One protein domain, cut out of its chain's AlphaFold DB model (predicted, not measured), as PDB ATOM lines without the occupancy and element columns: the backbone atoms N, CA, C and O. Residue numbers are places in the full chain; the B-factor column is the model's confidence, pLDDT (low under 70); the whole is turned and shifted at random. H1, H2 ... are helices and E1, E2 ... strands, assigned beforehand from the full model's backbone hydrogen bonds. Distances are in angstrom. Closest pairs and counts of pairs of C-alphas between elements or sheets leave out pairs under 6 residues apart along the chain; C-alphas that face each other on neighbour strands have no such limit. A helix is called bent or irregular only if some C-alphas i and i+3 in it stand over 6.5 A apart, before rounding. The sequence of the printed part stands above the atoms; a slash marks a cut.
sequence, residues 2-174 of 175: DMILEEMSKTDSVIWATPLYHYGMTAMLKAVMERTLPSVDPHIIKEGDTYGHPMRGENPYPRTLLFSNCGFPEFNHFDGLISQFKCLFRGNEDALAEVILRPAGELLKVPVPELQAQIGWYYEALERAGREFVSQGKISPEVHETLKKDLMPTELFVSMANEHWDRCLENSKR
ATOM      1  N   ASP A   2     -28.108 -26.646  20.526       64.44
ATOM      2  CA  ASP A   2     -28.522 -27.497  19.395       64.44
ATOM      3  C   ASP A   2     -27.532 -28.640  19.128       64.44
ATOM      4  O   ASP A   2     -27.946 -29.780  18.964       64.44
ATOM      5  N   MET A   3     -26.227 -28.370  19.268       72.69
ATOM      6  CA  MET A   3     -25.175 -29.394  19.230       72.69
ATOM      7  C   MET A   3     -25.392 -30.559  20.209       72.69
ATOM      8  O   MET A   3     -25.112 -31.687  19.855       72.69
ATOM      9  N   ILE A   4     -25.878 -30.333  21.437       77.88
ATOM     10  CA  ILE A   4     -26.047 -31.431  22.411       77.88
ATOM     11  C   ILE A   4     -27.199 -32.342  21.984       77.88
ATOM     12  O   ILE A   4     -27.068 -33.555  22.062       77.88
ATOM     13  N   LEU A   5     -28.307 -31.771  21.506       81.31
ATOM     14  CA  LEU A   5     -29.447 -32.556  21.023       81.31
ATOM     15  C   LEU A   5     -29.113 -33.312  19.737       81.31
ATOM     16  O   LEU A   5     -29.530 -34.454  19.576       81.31
ATOM     17  N   GLU A   6     -28.345 -32.683  18.848       82.44
ATOM     18  CA  GLU A   6     -27.853 -33.314  17.627       82.44
ATOM     19  C   GLU A   6     -26.867 -34.454  17.921       82.44
ATOM     20  O   GLU A   6     -26.938 -35.500  17.286       82.44
ATOM     21  N   GLU A   7     -25.965 -34.290  18.888       84.94
ATOM     22  CA  GLU A   7     -25.077 -35.380  19.296       84.94
ATOM     23  C   GLU A   7     -25.876 -36.510  19.955       84.94
ATOM     24  O   GLU A   7     -25.721 -37.670  19.579       84.94
ATOM     25  N   MET A   8     -26.805 -36.187  20.863       84.00
ATOM     26  CA  MET A   8     -27.669 -37.182  21.512       84.00
ATOM     27  C   MET A   8     -28.492 -37.999  20.507       84.00
ATOM     28  O   MET A   8     -28.677 -39.195  20.722       84.00
ATOM     29  N   SER A   9     -28.956 -37.396  19.405       81.56
ATOM     30  CA  SER A   9     -29.723 -38.114  18.376       81.56
ATOM     31  C   SER A   9     -28.879 -39.071  17.529       81.56
ATOM     32  O   SER A   9     -29.433 -39.947  16.867       81.56
ATOM     33  N   LYS A  10     -27.549 -38.927  17.556       85.50
ATOM     34  CA  LYS A  10     -26.594 -39.786  16.842       85.50
ATOM     35  C   LYS A  10     -25.935 -40.831  17.745       85.50
ATOM     36  O   LYS A  10     -25.217 -41.688  17.240       85.50
ATOM     37  N   THR A  11     -26.130 -40.751  19.063       87.31
ATOM     38  CA  THR A  11     -25.536 -41.700  20.015       87.31
ATOM     39  C   THR A  11     -26.376 -42.960  20.193       87.31
ATOM     40  O   THR A  11     -27.600 -42.892  20.253       87.31
ATOM     41  N   ASP A  12     -25.713 -44.102  20.386       87.50
ATOM     42  CA  ASP A  12     -26.376 -45.368  20.731       87.50
ATOM     43  C   ASP A  12     -26.719 -45.481  22.227       87.50
ATOM     44  O   ASP A  12     -27.633 -46.216  22.611       87.50
ATOM     45  N   SER A  13     -25.976 -44.764  23.079       89.19
ATOM     46  CA  SER A  13     -26.109 -44.818  24.535       89.19
ATOM     47  C   SER A  13     -25.886 -43.450  25.190       89.19
ATOM     48  O   SER A  13     -25.007 -42.695  24.780       89.19
ATOM     49  N   VAL A  14     -26.619 -43.173  26.272       91.62
ATOM     50  CA  VAL A  14     -26.483 -41.964  27.104       91.62
ATOM     51  C   VAL A  14     -26.336 -42.349  28.574       91.62
ATOM     52  O   VAL A  14     -27.044 -43.220  29.075       91.62
ATOM     53  N   ILE A  15     -25.436 -41.668  29.287       94.81
ATOM     54  CA  ILE A  15     -25.260 -41.824  30.735       94.81
ATOM     55  C   ILE A  15     -25.662 -40.523  31.432       94.81
ATOM     56  O   ILE A  15     -25.010 -39.493  31.264       94.81
ATOM     57  N   TRP A  16     -26.705 -40.575  32.259       95.94
ATOM     58  CA  TRP A  16     -27.088 -39.476  33.144       95.94
ATOM     59  C   TRP A  16     -26.380 -39.642  34.485       95.94
ATOM     60  O   TRP A  16     -26.836 -40.391  35.348       95.94
ATOM     61  N   ALA A  17     -25.252 -38.950  34.648       97.12
ATOM     62  CA  ALA A  17     -24.453 -38.990  35.867       97.12
ATOM     63  C   ALA A  17     -24.721 -37.765  36.754       97.12
ATOM     64  O   ALA A  17     -24.553 -36.627  36.316       97.12
ATOM     65  N   THR A  18     -25.117 -37.975  38.012       97.88
ATOM     66  CA  THR A  18     -25.349 -36.880  38.973       97.88
ATOM     67  C   THR A  18     -25.081 -37.325  40.404       97.88
ATOM     68  O   THR A  18     -25.524 -38.409  40.778       97.88
ATOM     69  N   PRO A  19     -24.461 -36.499  41.263       97.50
ATOM     70  CA  PRO A  19     -24.625 -36.699  42.695       97.50
ATOM     71  C   PRO A  19     -26.099 -36.490  43.069       97.50
ATOM     72  O   PRO A  19     -26.820 -35.730  42.409       97.50
ATOM     73  N   LEU A  20     -26.548 -37.179  44.112       98.12
ATOM     74  CA  LEU A  20     -27.894 -37.060  44.653       98.12
ATOM     75  C   LEU A  20     -27.965 -35.846  45.581       98.12
ATOM     76  O   LEU A  20     -27.492 -35.904  46.716       98.12
ATOM     77  N   TYR A  21     -28.588 -34.765  45.117       96.44
ATOM     78  CA  TYR A  21     -28.835 -33.565  45.920       96.44
ATOM     79  C   TYR A  21     -30.332 -33.388  46.133       96.44
ATOM     80  O   TYR A  21     -31.113 -33.470  45.190       96.44
ATOM     81  N   HIS A  22     -30.730 -33.159  47.388       95.06
ATOM     82  CA  HIS A  22     -32.135 -33.036  47.789       95.06
ATOM     83  C   HIS A  22     -33.022 -34.175  47.248       95.06
ATOM     84  O   HIS A  22     -34.128 -33.932  46.773       95.06
ATOM     85  N   TYR A  23     -32.521 -35.417  47.311       96.94
ATOM     86  CA  TYR A  23     -33.222 -36.631  46.860       96.94
ATOM     87  C   TYR A  23     -33.555 -36.663  45.353       96.94
ATOM     88  O   TYR A  23     -34.422 -37.419  44.912       96.94
ATOM     89  N   GLY A  24     -32.841 -35.865  44.549       96.88
ATOM     90  CA  GLY A  24     -32.969 -35.809  43.096       96.88
ATOM     91  C   GLY A  24     -31.643 -35.521  42.388       96.88
ATOM     92  O   GLY A  24     -30.558 -35.629  42.963       96.88
ATOM     93  N   MET A  25     -31.729 -35.169  41.106       97.31
ATOM     94  CA  MET A  25     -30.566 -34.772  40.309       97.31
ATOM     95  C   MET A  25     -30.149 -33.326  40.586       97.31
ATOM     96  O   MET A  25     -30.945 -32.499  41.032       97.31
ATOM     97  N   THR A  26     -28.910 -32.989  40.241       97.94
ATOM     98  CA  THR A  26     -28.441 -31.600  40.281       97.94
ATOM     99  C   THR A  26     -29.257 -30.698  39.350       97.94
ATOM    100  O   THR A  26     -29.686 -31.107  38.268       97.94
ATOM    101  N   ALA A  27     -29.404 -29.424  39.729       97.69
ATOM    102  CA  ALA A  27     -30.087 -28.425  38.904       97.69
ATOM    103  C   ALA A  27     -29.459 -28.291  37.504       97.69
ATOM    104  O   ALA A  27     -30.169 -28.120  36.515       97.69
ATOM    105  N   MET A  28     -28.132 -28.427  37.404       95.62
ATOM    106  CA  MET A  28     -27.427 -28.403  36.121       95.62
ATOM    107  C   MET A  28     -27.842 -29.565  35.220       95.62
ATOM    108  O   MET A  28     -28.149 -29.338  34.051       95.62
ATOM    109  N   LEU A  29     -27.909 -30.791  35.756       95.56
ATOM    110  CA  LEU A  29     -28.351 -31.938  34.968       95.56
ATOM    111  C   LEU A  29     -29.833 -31.823  34.593       95.56
ATOM    112  O   LEU A  29     -30.189 -32.097  33.448       95.56
ATOM    113  N   LYS A  30     -30.685 -31.338  35.508       96.06
ATOM    114  CA  LYS A  30     -32.107 -31.099  35.216       96.06
ATOM    115  C   LYS A  30     -32.290 -30.110  34.069       96.06
ATOM    116  O   LYS A  30     -33.107 -30.354  33.188       96.06
ATOM    117  N   ALA A  31     -31.487 -29.049  34.033       95.25
ATOM    118  CA  ALA A  31     -31.522 -28.075  32.951       95.25
ATOM    119  C   ALA A  31     -31.059 -28.662  31.604       95.25
ATOM    120  O   ALA A  31     -31.504 -28.202  30.555       95.25
ATOM    121  N   VAL A  32     -30.150 -29.643  31.585       92.38
ATOM    122  CA  VAL A  32     -29.801 -30.375  30.349       92.38
ATOM    123  C   VAL A  32     -30.961 -31.273  29.927       92.38
ATOM    124  O   VAL A  32     -31.370 -31.235  28.772       92.38
ATOM    125  N   MET A  33     -31.541 -32.012  30.873       92.44
ATOM    126  CA  MET A  33     -32.681 -32.898  30.635       92.44
ATOM    127  C   MET A  33     -33.912 -32.155  30.099       92.44
ATOM    128  O   MET A  33     -34.511 -32.585  29.129       92.44
ATOM    129  N   GLU A  34     -34.291 -31.009  30.665       92.62
ATOM    130  CA  GLU A  34     -35.451 -30.234  30.179       92.62
ATOM    131  C   GLU A  34     -35.285 -29.739  28.742       92.62
ATOM    132  O   GLU A  34     -36.263 -29.513  28.031       92.62
ATOM    133  N   ARG A  35     -34.043 -29.598  28.282       90.25
ATOM    134  CA  ARG A  35     -33.758 -29.175  26.914       90.25
ATOM    135  C   ARG A  35     -33.921 -30.289  25.896       90.25
ATOM    136  O   ARG A  35     -33.841 -29.979  24.719       90.25
ATOM    137  N   THR A  36     -34.201 -31.527  26.308       88.44
ATOM    138  CA  THR A  36     -34.553 -32.622  25.391       88.44
ATOM    139  C   THR A  36     -36.022 -32.599  24.968       88.44
ATOM    140  O   THR A  36     -36.413 -33.381  24.110       88.44
ATOM    141  N   LEU A  37     -36.846 -31.690  25.511       89.06
ATOM    142  CA  LEU A  37     -38.251 -31.526  25.111       89.06
ATOM    143  C   LEU A  37     -38.470 -31.332  23.597       89.06
ATOM    144  O   LEU A  37     -39.434 -31.885  23.080       89.06
ATOM    145  N   PRO A  38     -37.617 -30.620  22.834       88.94
ATOM    146  CA  PRO A  38     -37.777 -30.524  21.383       88.94
ATOM    147  C   PRO A  38     -37.696 -31.870  20.645       88.94
ATOM    148  O   PRO A  38     -38.155 -31.947  19.508       88.94
ATOM    149  N   SER A  39     -37.149 -32.920  21.271       85.38
ATOM    150  CA  SER A  39     -37.079 -34.272  20.702       85.38
ATOM    151  C   SER A  39     -38.423 -35.009  20.713       85.38
ATOM    152  O   SER A  39     -38.539 -36.047  20.064       85.38
ATOM    153  N   VAL A  40     -39.443 -34.484  21.404       88.50
ATOM    154  CA  VAL A  40     -40.800 -35.051  21.407       88.50
ATOM    155  C   VAL A  40     -41.742 -34.248  20.512       88.50
ATOM    156  O   VAL A  40     -41.564 -33.048  20.271       88.50
ATOM    157  N   ASP A  41     -42.742 -34.922  19.965       90.62
ATOM    158  CA  ASP A  41     -43.834 -34.314  19.223       90.62
ATOM    159  C   ASP A  41     -44.850 -33.696  20.207       90.62
ATOM    160  O   ASP A  41     -45.211 -34.327  21.200       90.62
ATOM    161  N   PRO A  42     -45.316 -32.454  19.979       92.50
ATOM    162  CA  PRO A  42     -46.171 -31.747  20.928       92.50
ATOM    163  C   PRO A  42     -47.611 -32.272  20.975       92.50
ATOM    164  O   PRO A  42     -48.368 -31.848  21.848       92.50
ATOM    165  N   HIS A  43     -48.030 -33.151  20.061       94.62
ATOM    166  CA  HIS A  43     -49.349 -33.765  20.151       94.62
ATOM    167  C   HIS A  43     -49.414 -34.688  21.366       94.62
ATOM    168  O   HIS A  43     -48.475 -35.419  21.674       94.62
ATOM    169  N   ILE A  44     -50.548 -34.642  22.058       94.50
ATOM    170  CA  ILE A  44     -50.831 -35.525  23.184       94.50
ATOM    171  C   ILE A  44     -51.578 -36.735  22.635       94.50
ATOM    172  O   ILE A  44     -52.654 -36.588  22.051       94.50
ATOM    173  N   ILE A  45     -51.020 -37.923  22.840       93.19
ATOM    174  CA  ILE A  45     -51.634 -39.187  22.432       93.19
ATOM    175  C   ILE A  45     -51.950 -40.045  23.654       93.19
ATOM    176  O   ILE A  45     -51.344 -39.892  24.714       93.19
ATOM    177  N   LYS A  46     -52.931 -40.937  23.517       92.69
ATOM    178  CA  LYS A  46     -53.281 -41.897  24.566       92.69
ATOM    179  C   LYS A  46     -52.312 -43.081  24.530       92.69
ATOM    180  O   LYS A  46     -52.151 -43.702  23.484       92.69
ATOM    181  N   GLU A  47     -51.751 -43.428  25.683       84.88
ATOM    182  CA  GLU A  47     -50.823 -44.545  25.881       84.88
ATOM    183  C   GLU A  47     -51.318 -45.404  27.052       84.88
ATOM    184  O   GLU A  47     -51.141 -45.063  28.226       84.88
ATOM    185  N   GLY A  48     -52.018 -46.499  26.733       85.38
ATOM    186  CA  GLY A  48     -52.716 -47.312  27.733       85.38
ATOM    187  C   GLY A  48     -53.751 -46.484  28.506       85.38
ATOM    188  O   GLY A  48     -54.665 -45.914  27.906       85.38
ATOM    189  N   ASP A  49     -53.579 -46.393  29.825       89.31
ATOM    190  CA  ASP A  49     -54.413 -45.582  30.730       89.31
ATOM    191  C   ASP A  49     -53.856 -44.166  30.974       89.31
ATOM    192  O   ASP A  49     -54.358 -43.427  31.821       89.31
ATOM    193  N   THR A  50     -52.811 -43.773  30.241       89.38
ATOM    194  CA  THR A  50     -52.120 -42.485  30.399       89.38
ATOM    195  C   THR A  50     -52.076 -41.693  29.090       89.38
ATOM    196  O   THR A  50     -52.639 -42.108  28.073       89.38
ATOM    197  N   TYR A  51     -51.438 -40.523  29.127       91.06
ATOM    198  CA  TYR A  51     -51.202 -39.677  27.963       91.06
ATOM    199  C   TYR A  51     -49.724 -39.307  27.887       91.06
ATOM    200  O   TYR A  51     -49.103 -39.052  28.923       91.06
ATOM    201  N   GLY A  52     -49.199 -39.238  26.670       89.12
ATOM    202  CA  GLY A  52     -47.792 -38.980  26.402       89.12
ATOM    203  C   GLY A  52     -47.578 -38.137  25.151       89.12
ATOM    204  O   GLY A  52     -48.519 -37.813  24.419       89.12
ATOM    205  N   HIS A  53     -46.316 -37.781  24.936       89.81
ATOM    206  CA  HIS A  53     -45.834 -37.135  23.724       89.81
ATOM    207  C   HIS A  53     -44.993 -38.150  22.949       89.81
ATOM    208  O   HIS A  53     -43.983 -38.611  23.489       89.81
ATOM    209  N   PRO A  54     -45.372 -38.508  21.710       87.38
ATOM    210  CA  PRO A  54     -44.584 -39.450  20.938       87.38
ATOM    211  C   PRO A  54     -43.231 -38.824  20.595       87.38
ATOM    212  O   PRO A  54     -43.106 -37.610  20.440       87.38
ATOM    213  N   MET A  55     -42.198 -39.645  20.458       84.38
ATOM    214  CA  MET A  55     -40.882 -39.155  20.055       84.38
ATOM    215  C   MET A  55     -40.876 -38.727  18.588       84.38
ATOM    216  O   MET A  55     -41.577 -39.302  17.754       84.38
ATOM    217  N   ARG A  56     -40.058 -37.724  18.254       84.81
ATOM    218  CA  ARG A  56     -39.795 -37.361  16.858       84.81
ATOM    219  C   ARG A  56     -38.763 -38.319  16.262       84.81
ATOM    220  O   ARG A  56     -37.726 -38.560  16.871       84.81
ATOM    221  N   GLY A  57     -38.997 -38.776  15.032       74.75
ATOM    222  CA  GLY A  57     -38.055 -39.610  14.274       74.75
ATOM    223  C   GLY A  57     -38.203 -41.118  14.509       74.75
ATOM    224  O   GLY A  57     -39.035 -41.562  15.292       74.75
ATOM    225  N   GLU A  58     -37.408 -41.906  13.779       62.28
ATOM    226  CA  GLU A  58     -37.538 -43.373  13.712       62.28
ATOM    227  C   GLU A  58     -36.798 -44.125  14.831       62.28
ATOM    228  O   GLU A  58     -37.103 -45.290  15.074       62.28
ATOM    229  N   ASN A  59     -35.850 -43.483  15.530       58.62
ATOM    230  CA  ASN A  59     -35.026 -44.135  16.554       58.62
ATOM    231  C   ASN A  59     -35.052 -43.333  17.873       58.62
ATOM    232  O   ASN A  59     -34.249 -42.418  18.062       58.62
ATOM    233  N   PRO A  60     -36.035 -43.592  18.750       65.00
ATOM    234  CA  PRO A  60     -36.501 -42.582  19.694       65.00
ATOM    235  C   PRO A  60     -35.639 -42.418  20.949       65.00
ATOM    236  O   PRO A  60     -35.653 -41.340  21.535       65.00
ATOM    237  N   TYR A  61     -34.887 -43.437  21.377       69.12
ATOM    238  CA  TYR A  61     -34.121 -43.359  22.623       69.12
ATOM    239  C   TYR A  61     -32.767 -44.062  22.524       69.12
ATOM    240  O   TYR A  61     -32.734 -45.262  22.242       69.12
ATOM    241  N   PRO A  62     -31.656 -43.372  22.834       83.81
ATOM    242  CA  PRO A  62     -30.413 -44.067  23.120       83.81
ATOM    243  C   PRO A  62     -30.595 -44.929  24.373       83.81
ATOM    244  O   PRO A  62     -31.323 -44.556  25.305       83.81
ATOM    245  N   ARG A  63     -29.893 -46.064  24.434       89.19
ATOM    246  CA  ARG A  63     -29.853 -46.879  25.654       89.19
ATOM    247  C   ARG A  63     -29.345 -46.025  26.803       89.19
ATOM    248  O   ARG A  63     -28.246 -45.477  26.748       89.19
ATOM    249  N   THR A  64     -30.147 -45.903  27.846       92.38
ATOM    250  CA  THR A  64     -29.888 -44.959  28.924       92.38
ATOM    251  C   THR A  64     -29.416 -45.669  30.185       92.38
ATOM    252  O   THR A  64     -30.033 -46.631  30.639       92.38
ATOM    253  N   LEU A  65     -28.342 -45.154  30.783       96.00
ATOM    254  CA  LEU A  65     -27.878 -45.537  32.111       96.00
ATOM    255  C   LEU A  65     -28.013 -44.350  33.070       96.00
ATOM    256  O   LEU A  65     -27.554 -43.245  32.775       96.00
ATOM    257  N   LEU A  66     -28.612 -44.581  34.237       97.56
ATOM    258  CA  LEU A  66     -28.574 -43.643  35.361       97.56
ATOM    259  C   LEU A  66     -27.399 -43.999  36.275       97.56
ATOM    260  O   LEU A  66     -27.333 -45.120  36.775       97.56
ATOM    261  N   PHE A  67     -26.502 -43.046  36.532       98.12
ATOM    262  CA  PHE A  67     -25.408 -43.206  37.487       98.12
ATOM    263  C   PHE A  67     -25.482 -42.135  38.573       98.12
ATOM    264  O   PHE A  67     -25.481 -40.937  38.284       98.12
ATOM    265  N   SER A  68     -25.550 -42.541  39.839       98.44
ATOM    266  CA  SER A  68     -25.632 -41.582  40.937       98.44
ATOM    267  C   SER A  68     -24.935 -42.058  42.201       98.44
ATOM    268  O   SER A  68     -24.855 -43.253  42.473       98.44
ATOM    269  N   ASN A  69     -24.432 -41.116  42.994       98.06
ATOM    270  CA  ASN A  69     -23.891 -41.375  44.323       98.06
ATOM    271  C   ASN A  69     -24.494 -40.416  45.357       98.06
ATOM    272  O   ASN A  69     -25.082 -39.395  45.001       98.06
ATOM    273  N   CYS A  70     -24.367 -40.740  46.641       97.62
ATOM    274  CA  CYS A  70     -24.809 -39.866  47.725       97.62
ATOM    275  C   CYS A  70     -23.913 -40.000  48.963       97.62
ATOM    276  O   CYS A  70     -23.096 -40.917  49.063       97.62
ATOM    277  N   GLY A  71     -24.078 -39.073  49.909       96.62
ATOM    278  CA  GLY A  71     -23.382 -39.087  51.200       96.62
ATOM    279  C   GLY A  71     -24.078 -39.898  52.297       96.62
ATOM    280  O   GLY A  71     -23.603 -39.897  53.426       96.62
ATOM    281  N   PHE A  72     -25.190 -40.570  51.993       96.94
ATOM    282  CA  PHE A  72     -25.926 -41.409  52.942       96.94
ATOM    283  C   PHE A  72     -25.557 -42.887  52.779       96.94
ATOM    284  O   PHE A  72     -25.158 -43.274  51.679       96.94
ATOM    285  N   PRO A  73     -25.680 -43.722  53.825       96.38
ATOM    286  CA  PRO A  73     -25.314 -45.134  53.739       96.38
ATOM    287  C   PRO A  73     -26.378 -46.020  53.069       96.38
ATOM    288  O   PRO A  73     -26.041 -47.108  52.612       96.38
ATOM    289  N   GLU A  74     -27.634 -45.576  52.946       95.38
ATOM    290  CA  GLU A  74     -28.724 -46.394  52.393       95.38
ATOM    291  C   GLU A  74     -29.069 -46.098  50.919       95.38
ATOM    292  O   GLU A  74     -28.869 -45.004  50.391       95.38
ATOM    293  N   PHE A  75     -29.667 -47.086  50.244       97.00
ATOM    294  CA  PHE A  75     -30.128 -46.966  48.854       97.00
ATOM    295  C   PHE A  75     -31.486 -46.266  48.687       97.00
ATOM    296  O   PHE A  75     -31.772 -45.734  47.616       97.00
ATOM    297  N   ASN A  76     -32.339 -46.242  49.711       96.94
ATOM    298  CA  ASN A  76     -33.690 -45.668  49.603       96.94
ATOM    299  C   ASN A  76     -33.691 -44.143  49.372       96.94
ATOM    300  O   ASN A  76     -34.653 -43.594  48.841       96.94
ATOM    301  N   HIS A  77     -32.594 -43.444  49.677       97.50
ATOM    302  CA  HIS A  77     -32.464 -42.010  49.381       97.50
ATOM    303  C   HIS A  77     -32.573 -41.693  47.879       97.50
ATOM    304  O   HIS A  77     -32.898 -40.564  47.514       97.50
ATOM    305  N   PHE A  78     -32.346 -42.675  47.000       98.50
ATOM    306  CA  PHE A  78     -32.458 -42.523  45.547       98.50
ATOM    307  C   PHE A  78     -33.885 -42.734  45.004       98.50
ATOM    308  O   PHE A  78     -34.099 -42.521  43.810       98.50
ATOM    309  N   ASP A  79     -34.867 -43.116  45.829       97.81
ATOM    310  CA  ASP A  79     -36.209 -43.511  45.366       97.81
ATOM    311  C   ASP A  79     -36.903 -42.424  44.531       97.81
ATOM    312  O   ASP A  79     -37.535 -42.724  43.511       97.81
ATOM    313  N   GLY A  80     -36.738 -41.155  44.914       97.81
ATOM    314  CA  GLY A  80     -37.262 -40.007  44.169       97.81
ATOM    315  C   GLY A  80     -36.635 -39.877  42.779       97.81
ATOM    316  O   GLY A  80     -37.348 -39.754  41.780       97.81
ATOM    317  N   LEU A  81     -35.307 -39.989  42.700       98.06
ATOM    318  CA  LEU A  81     -34.555 -39.944  41.447       98.06
ATOM    319  C   LEU A  81     -34.928 -41.112  40.524       98.06
ATOM    320  O   LEU A  81     -35.223 -40.901  39.349       98.06
ATOM    321  N   ILE A  82     -34.981 -42.337  41.054       97.25
ATOM    322  CA  ILE A  82     -35.388 -43.528  40.290       97.25
ATOM    323  C   ILE A  82     -36.815 -43.359  39.763       97.25
ATOM    324  O   ILE A  82     -37.085 -43.651  38.599       97.25
ATOM    325  N   SER A  83     -37.733 -42.874  40.602       96.31
ATOM    326  CA  SER A  83     -39.129 -42.657  40.212       96.31
ATOM    327  C   SER A  83     -39.253 -41.632  39.088       96.31
ATOM    328  O   SER A  83     -40.033 -41.843  38.161       96.31
ATOM    329  N   GLN A  84     -38.449 -40.565  39.107       96.06
ATOM    330  CA  GLN A  84     -38.401 -39.606  38.004       96.06
ATOM    331  C   GLN A  84     -37.996 -40.285  36.688       96.06
ATOM    332  O   GLN A  84     -38.673 -40.100  35.679       96.06
ATOM    333  N   PHE A  85     -36.940 -41.104  36.692       95.06
ATOM    334  CA  PHE A  85     -36.494 -41.831  35.497       95.06
ATOM    335  C   PHE A  85     -37.525 -42.857  35.015       95.06
ATOM    336  O   PHE A  85     -37.805 -42.922  33.821       95.06
ATOM    337  N   LYS A  86     -38.176 -43.589  35.925       92.19
ATOM    338  CA  LYS A  86     -39.295 -44.481  35.576       92.19
ATOM    339  C   LYS A  86     -40.459 -43.731  34.925       92.19
ATOM    340  O   LYS A  86     -41.105 -44.269  34.037       92.19
ATOM    341  N   CYS A  87     -40.735 -42.497  35.350       91.00
ATOM    342  CA  CYS A  87     -41.745 -41.661  34.705       91.00
ATOM    343  C   CYS A  87     -41.311 -41.177  33.315       91.00
ATOM    344  O   CYS A  87     -42.153 -41.143  32.425       91.00
ATOM    345  N   LEU A  88     -40.034 -40.823  33.126       89.12
ATOM    346  CA  LEU A  88     -39.497 -40.367  31.837       89.12
ATOM    347  C   LEU A  88     -39.511 -41.461  30.765       89.12
ATOM    348  O   LEU A  88     -39.776 -41.167  29.608       89.12
ATOM    349  N   PHE A  89     -39.242 -42.707  31.158       87.00
ATOM    350  CA  PHE A  89     -39.162 -43.863  30.258       87.00
ATOM    351  C   PHE A  89     -40.384 -44.788  30.357       87.00
ATOM    352  O   PHE A  89     -40.319 -45.961  29.999       87.00
ATOM    353  N   ARG A  90     -41.510 -44.284  30.872       84.81
ATOM    354  CA  ARG A  90     -42.757 -45.052  30.971       84.81
ATOM    355  C   ARG A  90     -43.188 -45.535  29.584       84.81
ATOM    356  O   ARG A  90     -43.229 -44.737  28.656       84.81
ATOM    357  N   GLY A  91     -43.536 -46.816  29.456       78.25
ATOM    358  CA  GLY A  91     -43.942 -47.400  28.173       78.25
ATOM    359  C   GLY A  91     -42.777 -47.687  27.220       78.25
ATOM    360  O   GLY A  91     -43.001 -48.190  26.120       78.25
ATOM    361  N   ASN A  92     -41.544 -47.385  27.636       79.25
ATOM    362  CA  ASN A  92     -40.312 -47.822  26.996       79.25
ATOM    363  C   ASN A  92     -39.269 -48.138  28.074       79.25
ATOM    364  O   ASN A  92     -38.218 -47.505  28.179       79.25
ATOM    365  N   GLU A  93     -39.594 -49.106  28.924       79.25
ATOM    366  CA  GLU A  93     -38.765 -49.487  30.065       79.25
ATOM    367  C   GLU A  93     -37.375 -49.978  29.630       79.25
ATOM    368  O   GLU A  93     -36.406 -49.801  30.366       79.25
ATOM    369  N   ASP A  94     -37.255 -50.516  28.413       77.81
ATOM    370  CA  ASP A  94     -35.983 -50.943  27.824       77.81
ATOM    371  C   ASP A  94     -35.036 -49.773  27.510       77.81
ATOM    372  O   ASP A  94     -33.817 -49.969  27.453       77.81
ATOM    373  N   ALA A  95     -35.560 -48.548  27.355       81.12
ATOM    374  CA  ALA A  95     -34.742 -47.356  27.160       81.12
ATOM    375  C   ALA A  95     -33.975 -46.966  28.432       81.12
ATOM    376  O   ALA A  95     -32.810 -46.583  28.322       81.12
ATOM    377  N   LEU A  96     -34.555 -47.129  29.631       83.50
ATOM    378  CA  LEU A  96     -33.798 -47.087  30.890       83.50
ATOM    379  C   LEU A  96     -33.119 -48.441  31.107       83.50
ATOM    380  O   LEU A  96     -33.534 -49.265  31.919       83.50
ATOM    381  N   ALA A  97     -32.064 -48.665  30.339       86.44
ATOM    382  CA  ALA A  97     -31.404 -49.949  30.267       86.44
ATOM    383  C   ALA A  97     -30.780 -50.365  31.605       86.44
ATOM    384  O   ALA A  97     -30.875 -51.546  31.943       86.44
ATOM    385  N   GLU A  98     -30.165 -49.425  32.335       95.44
ATOM    386  CA  GLU A  98     -29.368 -49.712  33.532       95.44
ATOM    387  C   GLU A  98     -29.400 -48.593  34.587       95.44
ATOM    388  O   GLU A  98     -29.555 -47.407  34.282       95.44
ATOM    389  N   VAL A  99     -29.200 -48.968  35.854       97.00
ATOM    390  CA  VAL A  99     -29.116 -48.039  36.990       97.00
ATOM    391  C   VAL A  99     -27.975 -48.464  37.915       97.00
ATOM    392  O   VAL A  99     -27.979 -49.575  38.437       97.00
ATOM    393  N   ILE A 100     -27.022 -47.565  38.160       98.25
ATOM    394  CA  ILE A 100     -25.933 -47.746  39.124       98.25
ATOM    395  C   ILE A 100     -26.057 -46.664  40.196       98.25
ATOM    396  O   ILE A 100     -26.006 -45.468  39.904       98.25
ATOM    397  N   LEU A 101     -26.195 -47.083  41.452       98.38
ATOM    398  CA  LEU A 101     -26.337 -46.190  42.600       98.38
ATOM    399  C   LEU A 101     -25.251 -46.495  43.618       98.38
ATOM    400  O   LEU A 101     -24.928 -47.660  43.848       98.38
ATOM    401  N   ARG A 102     -24.709 -45.454  44.250       98.00
ATOM    402  CA  ARG A 102     -23.682 -45.611  45.276       98.00
ATOM    403  C   ARG A 102     -23.962 -44.787  46.531       98.00
ATOM    404  O   ARG A 102     -23.600 -43.609  46.588       98.00
ATOM    405  N   PRO A 103     -24.550 -45.414  47.561       97.69
ATOM    406  CA  PRO A 103     -24.483 -44.918  48.929       97.69
ATOM    407  C   PRO A 103     -23.037 -44.831  49.422       97.69
ATOM    408  O   PRO A 103     -22.162 -45.518  48.887       97.69
ATOM    409  N   ALA A 104     -22.795 -44.009  50.441       96.44
ATOM    410  CA  ALA A 104     -21.479 -43.749  51.026       96.44
ATOM    411  C   ALA A 104     -20.422 -43.336  49.981       96.44
ATOM    412  O   ALA A 104     -19.235 -43.630  50.119       96.44
ATOM    413  N   GLY A 105     -20.843 -42.627  48.925       95.81
ATOM    414  CA  GLY A 105     -19.986 -42.212  47.811       95.81
ATOM    415  C   GLY A 105     -18.831 -41.298  48.228       95.81
ATOM    416  O   GLY A 105     -17.823 -41.221  47.532       95.81
ATOM    417  N   GLU A 106     -18.942 -40.664  49.395       92.81
ATOM    418  CA  GLU A 106     -17.870 -39.901  50.038       92.81
ATOM    419  C   GLU A 106     -16.605 -40.744  50.272       92.81
ATOM    420  O   GLU A 106     -15.501 -40.220  50.162       92.81
ATOM    421  N   LEU A 107     -16.731 -42.057  50.507       93.88
ATOM    422  CA  LEU A 107     -15.579 -42.951  50.676       93.88
ATOM    423  C   LEU A 107     -14.717 -43.044  49.409       93.88
ATOM    424  O   LEU A 107     -13.502 -43.197  49.504       93.88
ATOM    425  N   LEU A 108     -15.320 -42.877  48.226       93.06
ATOM    426  CA  LEU A 108     -14.623 -42.988  46.940       93.06
ATOM    427  C   LEU A 108     -13.602 -41.865  46.704       93.06
ATOM    428  O   LEU A 108     -12.734 -42.002  45.845       93.06
ATOM    429  N   LYS A 109     -13.701 -40.743  47.428       89.31
ATOM    430  CA  LYS A 109     -12.777 -39.603  47.291       89.31
ATOM    431  C   LYS A 109     -11.781 -39.476  48.443       89.31
ATOM    432  O   LYS A 109     -10.943 -38.579  48.413       89.31
ATOM    433  N   VAL A 110     -11.879 -40.323  49.470       88.25
ATOM    434  CA  VAL A 110     -10.997 -40.261  50.641       88.25
ATOM    435  C   VAL A 110      -9.599 -40.762  50.245       88.25
ATOM    436  O   VAL A 110      -9.462 -41.932  49.875       88.25
ATOM    437  N   PRO A 111      -8.544 -39.925  50.327       87.31
ATOM    438  CA  PRO A 111      -7.205 -40.270  49.852       87.31
ATOM    439  C   PRO A 111      -6.413 -41.055  50.914       87.31
ATOM    440  O   PRO A 111      -5.313 -40.666  51.297       87.31
ATOM    441  N   VAL A 112      -6.994 -42.142  51.423       91.06
ATOM    442  CA  VAL A 112      -6.360 -43.053  52.389       91.06
ATOM    443  C   VAL A 112      -5.992 -44.339  51.643       91.06
ATOM    444  O   VAL A 112      -6.908 -45.055  51.229       91.06
ATOM    445  N   PRO A 113      -4.698 -44.641  51.423       91.69
ATOM    446  CA  PRO A 113      -4.267 -45.790  50.622       91.69
ATOM    447  C   PRO A 113      -4.861 -47.125  51.077       91.69
ATOM    448  O   PRO A 113      -5.255 -47.937  50.245       91.69
ATOM    449  N   GLU A 114      -4.977 -47.338  52.386       92.00
ATOM    450  CA  GLU A 114      -5.539 -48.552  52.976       92.00
ATOM    451  C   GLU A 114      -7.020 -48.709  52.623       92.00
ATOM    452  O   GLU A 114      -7.452 -49.796  52.247       92.00
ATOM    453  N   LEU A 115      -7.785 -47.614  52.680       90.56
ATOM    454  CA  LEU A 115      -9.184 -47.606  52.266       90.56
ATOM    455  C   LEU A 115      -9.296 -47.865  50.763       90.56
ATOM    456  O   LEU A 115     -10.069 -48.723  50.354       90.56
ATOM    457  N   GLN A 116      -8.500 -47.174  49.945       91.62
ATOM    458  CA  GLN A 116      -8.511 -47.342  48.488       91.62
ATOM    459  C   GLN A 116      -8.166 -48.778  48.074       91.62
ATOM    460  O   GLN A 116      -8.822 -49.337  47.198       91.62
ATOM    461  N   ALA A 117      -7.208 -49.416  48.751       92.31
ATOM    462  CA  ALA A 117      -6.905 -50.830  48.554       92.31
ATOM    463  C   ALA A 117      -8.089 -51.735  48.941       92.31
ATOM    464  O   ALA A 117      -8.377 -52.699  48.235       92.31
ATOM    465  N   GLN A 118      -8.811 -51.412  50.021       93.56
ATOM    466  CA  GLN A 118      -9.997 -52.162  50.453       93.56
ATOM    467  C   GLN A 118     -11.187 -52.031  49.497       93.56
ATOM    468  O   GLN A 118     -11.942 -52.989  49.356       93.56
ATOM    469  N   ILE A 119     -11.359 -50.879  48.840       95.44
ATOM    470  CA  ILE A 119     -12.464 -50.632  47.898       95.44
ATOM    471  C   ILE A 119     -12.060 -50.779  46.424       95.44
ATOM    472  O   ILE A 119     -12.873 -50.517  45.541       95.44
ATOM    473  N   GLY A 120     -10.834 -51.229  46.130       95.62
ATOM    474  CA  GLY A 120     -10.321 -51.387  44.761       95.62
ATOM    475  C   GLY A 120     -11.223 -52.244  43.867       95.62
ATOM    476  O   GLY A 120     -11.497 -51.884  42.721       95.62
ATOM    477  N   TRP A 121     -11.798 -53.307  44.439       97.00
ATOM    478  CA  TRP A 121     -12.761 -54.189  43.772       97.00
ATOM    479  C   TRP A 121     -13.983 -53.441  43.210       97.00
ATOM    480  O   TRP A 121     -14.569 -53.872  42.218       97.00
ATOM    481  N   TYR A 122     -14.388 -52.324  43.826       97.75
ATOM    482  CA  TYR A 122     -15.541 -51.542  43.380       97.75
ATOM    483  C   TYR A 122     -15.235 -50.808  42.072       97.75
ATOM    484  O   TYR A 122     -16.074 -50.777  41.172       97.75
ATOM    485  N   TYR A 123     -14.022 -50.270  41.930       96.94
ATOM    486  CA  TYR A 123     -13.584 -49.624  40.692       96.94
ATOM    487  C   TYR A 123     -13.442 -50.633  39.551       96.94
ATOM    488  O   TYR A 123     -13.893 -50.357  38.442       96.94
ATOM    489  N   GLU A 124     -12.903 -51.823  39.829       98.06
ATOM    490  CA  GLU A 124     -12.833 -52.918  38.850       98.06
ATOM    491  C   GLU A 124     -14.235 -53.340  38.377       98.06
ATOM    492  O   GLU A 124     -14.475 -53.516  37.177       98.06
ATOM    493  N   ALA A 125     -15.192 -53.444  39.307       98.38
ATOM    494  CA  ALA A 125     -16.586 -53.736  38.990       98.38
ATOM    495  C   ALA A 125     -17.243 -52.617  38.164       98.38
ATOM    496  O   ALA A 125     -17.949 -52.917  37.202       98.38
ATOM    497  N   LEU A 126     -16.988 -51.341  38.482       97.69
ATOM    498  CA  LEU A 126     -17.486 -50.199  37.704       97.69
ATOM    499  C   LEU A 126     -16.919 -50.183  36.281       97.69
ATOM    500  O   LEU A 126     -17.652 -49.932  35.325       97.69
ATOM    501  N   GLU A 127     -15.631 -50.476  36.121       98.06
ATOM    502  CA  GLU A 127     -14.990 -50.540  34.809       98.06
ATOM    503  C   GLU A 127     -15.575 -51.679  33.960       98.06
ATOM    504  O   GLU A 127     -15.873 -51.504  32.773       98.06
ATOM    505  N   ARG A 128     -15.810 -52.847  34.576       98.38
ATOM    506  CA  ARG A 128     -16.509 -53.965  33.933       98.38
ATOM    507  C   ARG A 128     -17.948 -53.594  33.568       98.38
ATOM    508  O   ARG A 128     -18.346 -53.864  32.439       98.38
ATOM    509  N   ALA A 129     -18.685 -52.923  34.453       98.06
ATOM    510  CA  ALA A 129     -20.043 -52.453  34.181       98.06
ATOM    511  C   ALA A 129     -20.092 -51.517  32.964       98.06
ATOM    512  O   ALA A 129     -20.934 -51.690  32.087       98.06
ATOM    513  N   GLY A 130     -19.154 -50.570  32.869       96.62
ATOM    514  CA  GLY A 130     -19.042 -49.681  31.712       96.62
ATOM    515  C   GLY A 130     -18.791 -50.443  30.407       96.62
ATOM    516  O   GLY A 130     -19.460 -50.185  29.404       96.62
ATOM    517  N   ARG A 131     -17.877 -51.425  30.419       97.25
ATOM    518  CA  ARG A 131     -17.617 -52.293  29.257       97.25
ATOM    519  C   ARG A 131     -18.846 -53.099  28.842       97.25
ATOM    520  O   ARG A 131     -19.164 -53.141  27.654       97.25
ATOM    521  N   GLU A 132     -19.518 -53.741  29.794       97.19
ATOM    522  CA  GLU A 132     -20.720 -54.542  29.536       97.19
ATOM    523  C   GLU A 132     -21.843 -53.662  28.974       97.19
ATOM    524  O   GLU A 132     -22.390 -53.964  27.915       97.19
ATOM    525  N   PHE A 133     -22.088 -52.496  29.576       95.94
ATOM    526  CA  PHE A 133     -23.124 -51.575  29.117       95.94
ATOM    527  C   PHE A 133     -22.904 -51.089  27.678       95.94
ATOM    528  O   PHE A 133     -23.833 -51.109  26.871       95.94
ATOM    529  N   VAL A 134     -21.685 -50.677  27.321       92.38
ATOM    530  CA  VAL A 134     -21.408 -50.176  25.964       92.38
ATOM    531  C   VAL A 134     -21.452 -51.300  24.924       92.38
ATOM    532  O   VAL A 134     -21.975 -51.093  23.832       92.38
ATOM    533  N   SER A 135     -20.930 -52.487  25.248       93.31
ATOM    534  CA  SER A 135     -20.820 -53.592  24.280       93.31
ATOM    535  C   SER A 135     -22.087 -54.440  24.141       93.31
ATOM    536  O   SER A 135     -22.376 -54.924  23.050       93.31
ATOM    537  N   GLN A 136     -22.843 -54.623  25.224       92.19
ATOM    538  CA  GLN A 136     -23.998 -55.528  25.294       92.19
ATOM    539  C   GLN A 136     -25.315 -54.782  25.541       92.19
ATOM    540  O   GLN A 136     -26.387 -55.361  25.389       92.19
ATOM    541  N   GLY A 137     -25.259 -53.505  25.933       89.94
ATOM    542  CA  GLY A 137     -26.437 -52.716  26.302       89.94
ATOM    543  C   GLY A 137     -27.009 -53.041  27.683       89.94
ATOM    544  O   GLY A 137     -28.014 -52.444  28.063       89.94
ATOM    545  N   LYS A 138     -26.390 -53.970  28.422       93.44
ATOM    546  CA  LYS A 138     -26.818 -54.445  29.743       93.44
ATOM    547  C   LYS A 138     -25.614 -54.753  30.627       93.44
ATOM    548  O   LYS A 138     -24.534 -55.044  30.119       93.44
ATOM    549  N   ILE A 139     -25.816 -54.703  31.938       97.12
ATOM    550  CA  ILE A 139     -24.836 -55.086  32.957       97.12
ATOM    551  C   ILE A 139     -25.259 -56.431  33.543       97.12
ATOM    552  O   ILE A 139     -26.427 -56.662  33.863       97.12
ATOM    553  N   SER A 140     -24.304 -57.341  33.689       97.50
ATOM    554  CA  SER A 140     -24.562 -58.669  34.229       97.50
ATOM    555  C   SER A 140     -25.046 -58.609  35.689       97.50
ATOM    556  O   SER A 140     -24.586 -57.768  36.470       97.50
ATOM    557  N   PRO A 141     -25.934 -59.533  36.113       97.81
ATOM    558  CA  PRO A 141     -26.399 -59.587  37.500       97.81
ATOM    559  C   PRO A 141     -25.256 -59.698  38.516       97.81
ATOM    560  O   PRO A 141     -25.306 -59.087  39.575       97.81
ATOM    561  N   GLU A 142     -24.192 -60.429  38.179       98.19
ATOM    562  CA  GLU A 142     -22.989 -60.574  39.009       98.19
ATOM    563  C   GLU A 142     -22.306 -59.224  39.298       98.19
ATOM    564  O   GLU A 142     -21.924 -58.939  40.438       98.19
ATOM    565  N   VAL A 143     -22.166 -58.380  38.270       98.38
ATOM    566  CA  VAL A 143     -21.569 -57.047  38.407       98.38
ATOM    567  C   VAL A 143     -22.488 -56.139  39.213       98.38
ATOM    568  O   VAL A 143     -22.007 -55.448  40.108       98.38
ATOM    569  N   HIS A 144     -23.802 -56.197  38.985       97.81
ATOM    570  CA  HIS A 144     -24.789 -55.480  39.801       97.81
ATOM    571  C   HIS A 144     -24.703 -55.835  41.282       97.81
ATOM    572  O   HIS A 144     -24.620 -54.947  42.128       97.81
ATOM    573  N   GLU A 145     -24.681 -57.126  41.607       97.94
ATOM    574  CA  GLU A 145     -24.573 -57.580  42.994       97.94
ATOM    575  C   GLU A 145     -23.236 -57.179  43.617       97.94
ATOM    576  O   GLU A 145     -23.186 -56.804  44.787       97.94
ATOM    577  N   THR A 146     -22.155 -57.171  42.835       98.31
ATOM    578  CA  THR A 146     -20.866 -56.651  43.299       98.31
ATOM    579  C   THR A 146     -20.947 -55.156  43.596       98.31
ATOM    580  O   THR A 146     -20.578 -54.745  44.692       98.31
ATOM    581  N   LEU A 147     -21.493 -54.350  42.683       98.06
ATOM    582  CA  LEU A 147     -21.631 -52.900  42.850       98.06
ATOM    583  C   LEU A 147     -22.527 -52.500  44.027       98.06
ATOM    584  O   LEU A 147     -22.362 -51.395  44.541       98.06
ATOM    585  N   LYS A 148     -23.444 -53.370  44.467       97.19
ATOM    586  CA  LYS A 148     -24.318 -53.125  45.624       97.19
ATOM    587  C   LYS A 148     -23.662 -53.398  46.973       97.19
ATOM    588  O   LYS A 148     -24.147 -52.861  47.965       97.19
ATOM    589  N   LYS A 149     -22.580 -54.186  47.025       97.06
ATOM    590  CA  LYS A 149     -21.876 -54.492  48.282       97.06
ATOM    591  C   LYS A 149     -21.476 -53.207  49.000       97.06
ATOM    592  O   LYS A 149     -21.110 -52.214  48.360       97.06
ATOM    593  N   ASP A 150     -21.542 -53.233  50.323       96.00
ATOM    594  CA  ASP A 150     -21.131 -52.099  51.139       96.00
ATOM    595  C   ASP A 150     -19.621 -51.886  51.020       96.00
ATOM    596  O   ASP A 150     -18.832 -52.830  51.084       96.00
ATOM    597  N   LEU A 151     -19.214 -50.628  50.838       95.50
ATOM    598  CA  LEU A 151     -17.797 -50.249  50.812       95.50
ATOM    599  C   LEU A 151     -17.151 -50.388  52.200       95.50
ATOM    600  O   LEU A 151     -15.941 -50.545  52.319       95.50
ATOM    601  N   MET A 152     -17.975 -50.283  53.241       94.06
ATOM    602  CA  MET A 152     -17.613 -50.291  54.650       94.06
ATOM    603  C   MET A 152     -18.886 -50.567  55.465       94.06
ATOM    604  O   MET A 152     -19.962 -50.170  55.015       94.06
ATOM    605  N   PRO A 153     -18.800 -51.177  56.663       95.31
ATOM    606  CA  PRO A 153     -19.948 -51.280  57.559       95.31
ATOM    607  C   PRO A 153     -20.602 -49.917  57.827       95.31
ATOM    608  O   PRO A 153     -19.907 -48.939  58.124       95.31
ATOM    609  N   THR A 154     -21.931 -49.860  57.749       95.56
ATOM    610  CA  THR A 154     -22.723 -48.628  57.898       95.56
ATOM    611  C   THR A 154     -22.420 -47.890  59.197       95.56
ATOM    612  O   THR A 154     -22.220 -46.677  59.191       95.56
ATOM    613  N   GLU A 155     -22.323 -48.610  60.312       96.62
ATOM    614  CA  GLU A 155     -22.067 -48.033  61.632       96.62
ATOM    615  C   GLU A 155     -20.696 -47.348  61.684       96.62
ATOM    616  O   GLU A 155     -20.558 -46.266  62.256       96.62
ATOM    617  N   LEU A 156     -19.690 -47.949  61.038       94.50
ATOM    618  CA  LEU A 156     -18.350 -47.378  60.950       94.50
ATOM    619  C   LEU A 156     -18.344 -46.124  60.066       94.50
ATOM    620  O   LEU A 156     -17.780 -45.107  60.467       94.50
ATOM    621  N   PHE A 157     -19.023 -46.165  58.915       95.31
ATOM    622  CA  PHE A 157     -19.179 -44.997  58.044       95.31
ATOM    623  C   PHE A 157     -19.821 -43.816  58.788       95.31
ATOM    624  O   PHE A 157     -19.293 -42.703  58.750       95.31
ATOM    625  N   VAL A 158     -20.921 -44.061  59.509       96.75
ATOM    626  CA  VAL A 158     -21.636 -43.029  60.277       96.75
ATOM    627  C   VAL A 158     -20.759 -42.460  61.393       96.75
ATOM    628  O   VAL A 158     -20.693 -41.238  61.543       96.75
ATOM    629  N   SER A 159     -20.050 -43.311  62.145       96.88
ATOM    630  CA  SER A 159     -19.128 -42.853  63.196       96.88
ATOM    631  C   SER A 159     -18.041 -41.944  62.626       96.88
ATOM    632  O   SER A 159     -17.852 -40.827  63.102       96.88
ATOM    633  N   MET A 160     -17.371 -42.384  61.556       93.38
ATOM    634  CA  MET A 160     -16.297 -41.619  60.919       93.38
ATOM    635  C   MET A 160     -16.791 -40.283  60.354       93.38
ATOM    636  O   MET A 160     -16.092 -39.271  60.460       93.38
ATOM    637  N   ALA A 161     -17.986 -40.269  59.758       94.25
ATOM    638  CA  ALA A 161     -18.597 -39.057  59.230       94.25
ATOM    639  C   ALA A 161     -18.902 -38.047  60.348       94.25
ATOM    640  O   ALA A 161     -18.534 -36.878  60.224       94.25
ATOM    641  N   ASN A 162     -19.514 -38.490  61.449       96.69
ATOM    642  CA  ASN A 162     -19.826 -37.620  62.584       96.69
ATOM    643  C   ASN A 162     -18.553 -37.064  63.235       96.69
ATOM    644  O   ASN A 162     -18.444 -35.855  63.402       96.69
ATOM    645  N   GLU A 163     -17.541 -37.902  63.478       95.31
ATOM    646  CA  GLU A 163     -16.253 -37.446  64.014       95.31
ATOM    647  C   GLU A 163     -15.558 -36.415  63.111       95.31
ATOM    648  O   GLU A 163     -14.891 -35.493  63.589       95.31
ATOM    649  N   HIS A 164     -15.668 -36.570  61.787       92.44
ATOM    650  CA  HIS A 164     -15.151 -35.581  60.846       92.44
ATOM    651  C   HIS A 164     -15.865 -34.237  61.011       92.44
ATOM    652  O   HIS A 164     -15.198 -33.205  61.127       92.44
ATOM    653  N   TRP A 165     -17.196 -34.249  61.061       93.88
ATOM    654  CA  TRP A 165     -17.985 -33.033  61.223       93.88
ATOM    655  C   TRP A 165     -17.787 -32.375  62.586       93.88
ATOM    656  O   TRP A 165     -17.648 -31.153  62.626       93.88
ATOM    657  N   ASP A 166     -17.663 -33.145  63.668       96.25
ATOM    658  CA  ASP A 166     -17.336 -32.626  64.999       96.25
ATOM    659  C   ASP A 166     -16.024 -31.827  64.962       96.25
ATOM    660  O   ASP A 166     -15.997 -30.652  65.337       96.25
ATOM    661  N   ARG A 167     -14.959 -32.390  64.368       93.56
ATOM    662  CA  ARG A 167     -13.673 -31.686  64.185       93.56
ATOM    663  C   ARG A 167     -13.798 -30.435  63.312       93.56
ATOM    664  O   ARG A 167     -13.147 -29.423  63.582       93.56
ATOM    665  N   CYS A 168     -14.582 -30.482  62.237       92.62
ATOM    666  CA  CYS A 168     -14.804 -29.318  61.375       92.62
ATOM    667  C   CYS A 168     -15.529 -28.191  62.122       92.62
ATOM    668  O   CYS A 168     -15.144 -27.027  61.993       92.62
ATOM    669  N   LEU A 169     -16.540 -28.532  62.923       93.31
ATOM    670  CA  LEU A 169     -17.335 -27.583  63.702       93.31
ATOM    671  C   LEU A 169     -16.567 -27.005  64.896       93.31
ATOM    672  O   LEU A 169     -16.768 -25.848  65.252       93.31
ATOM    673  N   GLU A 170     -15.663 -27.766  65.506       92.75
ATOM    674  CA  GLU A 170     -14.738 -27.238  66.514       92.75
ATOM    675  C   GLU A 170     -13.769 -26.216  65.907       92.75
ATOM    676  O   GLU A 170     -13.531 -25.154  66.483       92.75
ATOM    677  N   ASN A 171     -13.245 -26.497  64.711       81.31
ATOM    678  CA  ASN A 171     -12.298 -25.614  64.031       81.31
ATOM    679  C   ASN A 171     -12.950 -24.359  63.428       81.31
ATOM    680  O   ASN A 171     -12.273 -23.337  63.306       81.31
ATOM    681  N   SER A 172     -14.240 -24.407  63.076       78.25
ATOM    682  CA  SER A 172     -14.997 -23.241  62.594       78.25
ATOM    683  C   SER A 172     -15.468 -22.308  63.714       78.25
ATOM    684  O   SER A 172     -15.846 -21.174  63.436       78.25
ATOM    685  N   LYS A 173     -15.393 -22.745  64.980       62.41
ATOM    686  CA  LYS A 173     -15.668 -21.934  66.181       62.41
ATOM    687  C   LYS A 173     -14.466 -21.111  66.675       62.41
ATOM    688  O   LYS A 173     -14.475 -20.651  67.817       62.41
ATOM    689  N   ARG A 174     -13.425 -20.904  65.858       49.69
ATOM    690  CA  ARG A 174     -12.384 -19.907  66.178       49.69
ATOM    691  C   ARG A 174     -12.969 -18.492  66.001       49.69
ATOM    692  O   ARG A 174     -13.734 -18.312  65.057       49.69
TER     693      ARG A 174
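Overview. This is residues 2 to 174 of the 175 residues of the protein "NADPH-dependent FMN reductase" of Dethiosulfovibrio salsuginis (UniProt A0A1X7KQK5). A small three-stranded parallel sheet, E1, E4 and E5, makes the middle of this domain, with H3 and H2 packed on one face and the helical hairpin of H5 and H6 grazing it from the other. At one end H7 carries residues 162 to 174 out as a free arm; at the other the small strand hairpin of E2 and E3 lies far from the sheet. The printed part has 173 residues, with seven named helices and five named strands that follow each other along the chain as H1 E1 H2 E2 E3 E4 H3 E5 H4 H5 H6 H7; the class is mixed, helices and strands. It is loose, with a radius of gyration of the C-alphas of 19.3 A, and spans 58 by 39 by 35 A.

Arrangement. Start at the sheet: E4, residues 63 to 69, is the inner strand between E1, residues 13 to 19, and E5, residues 96 to 102. E1 and E4 are parallel at 15 degrees, with N 16 and O 65 2.8 A apart, within hydrogen-bond range; E4 and E5 are parallel at 12 degrees, with N 100 and O 66 2.8 A apart. H3, residues 76 to 88, is on the sheet over E4 and E5 at a height of 9.9 A, its closest C-alphas to E5 being Phe 85 and Leu 96, 7.5 A. E4, H3 and E5 form a strand-helix-strand unit, two parallel neighbour strands with a helix between, with a right-handed crossover. H2, residues 27 to 34, is also on the sheet; H2, H3 and the sheet make two layers, helices on one face of a sheet. H5, residues 113 to 136, touches H6, residues 141 to 148, with its residues 122 to 129 alone; the closest C-alphas are Ala 125 and Val 143, 6.0 A. They form a helical hairpin, opposite ways at 37 degrees, only just a steep tilt. H5 and H6 only graze the sheet, as does H4, residues 105 to 109. Farther out, E2, residues 45 to 47, and E3, residues 50 to 52, form an antiparallel hairpin, with N 47 and O 50 2.9 A apart. H1, residues 2 to 10, and H7, residues 154 to 172, are not on the three-stranded sheet. Every O i to N i+4 pair is within range in H1, H2, H6 and H7, against 7 of 9 in H3, 17 of 20 in H5 and 0 of 1 in H4, where 2 of 2 O i to N i+3 pairs are.

Along the chain. Find C-alpha 63 at (-29.853, -46.879, 25.654); E4 runs 20.4 A from there, beside E1, 19.9 A, and E5, 17.6 A. H5 begins at C-alpha 113, (-4.267, -45.790, 50.622), and runs 33.6 A, with a kink of 46 degrees near residue 120. H3 and H5 are irregular: C-alphas 77 and 80 are 7.4 A apart, and 118 and 121 are 7.5 A. H7 runs 26.9 A to C-alpha 172 at (-14.997, -23.241, 62.594).

Size, cuts and confidence. Look to Glu 58 and Arg 174 for the two C-alphas farthest apart, 62.7 A. The printed part has no cut, and no link is long. Mean pLDDT of the printed part is 91.4; residues 2, 58 to 61 and 173 to 174 are under 70.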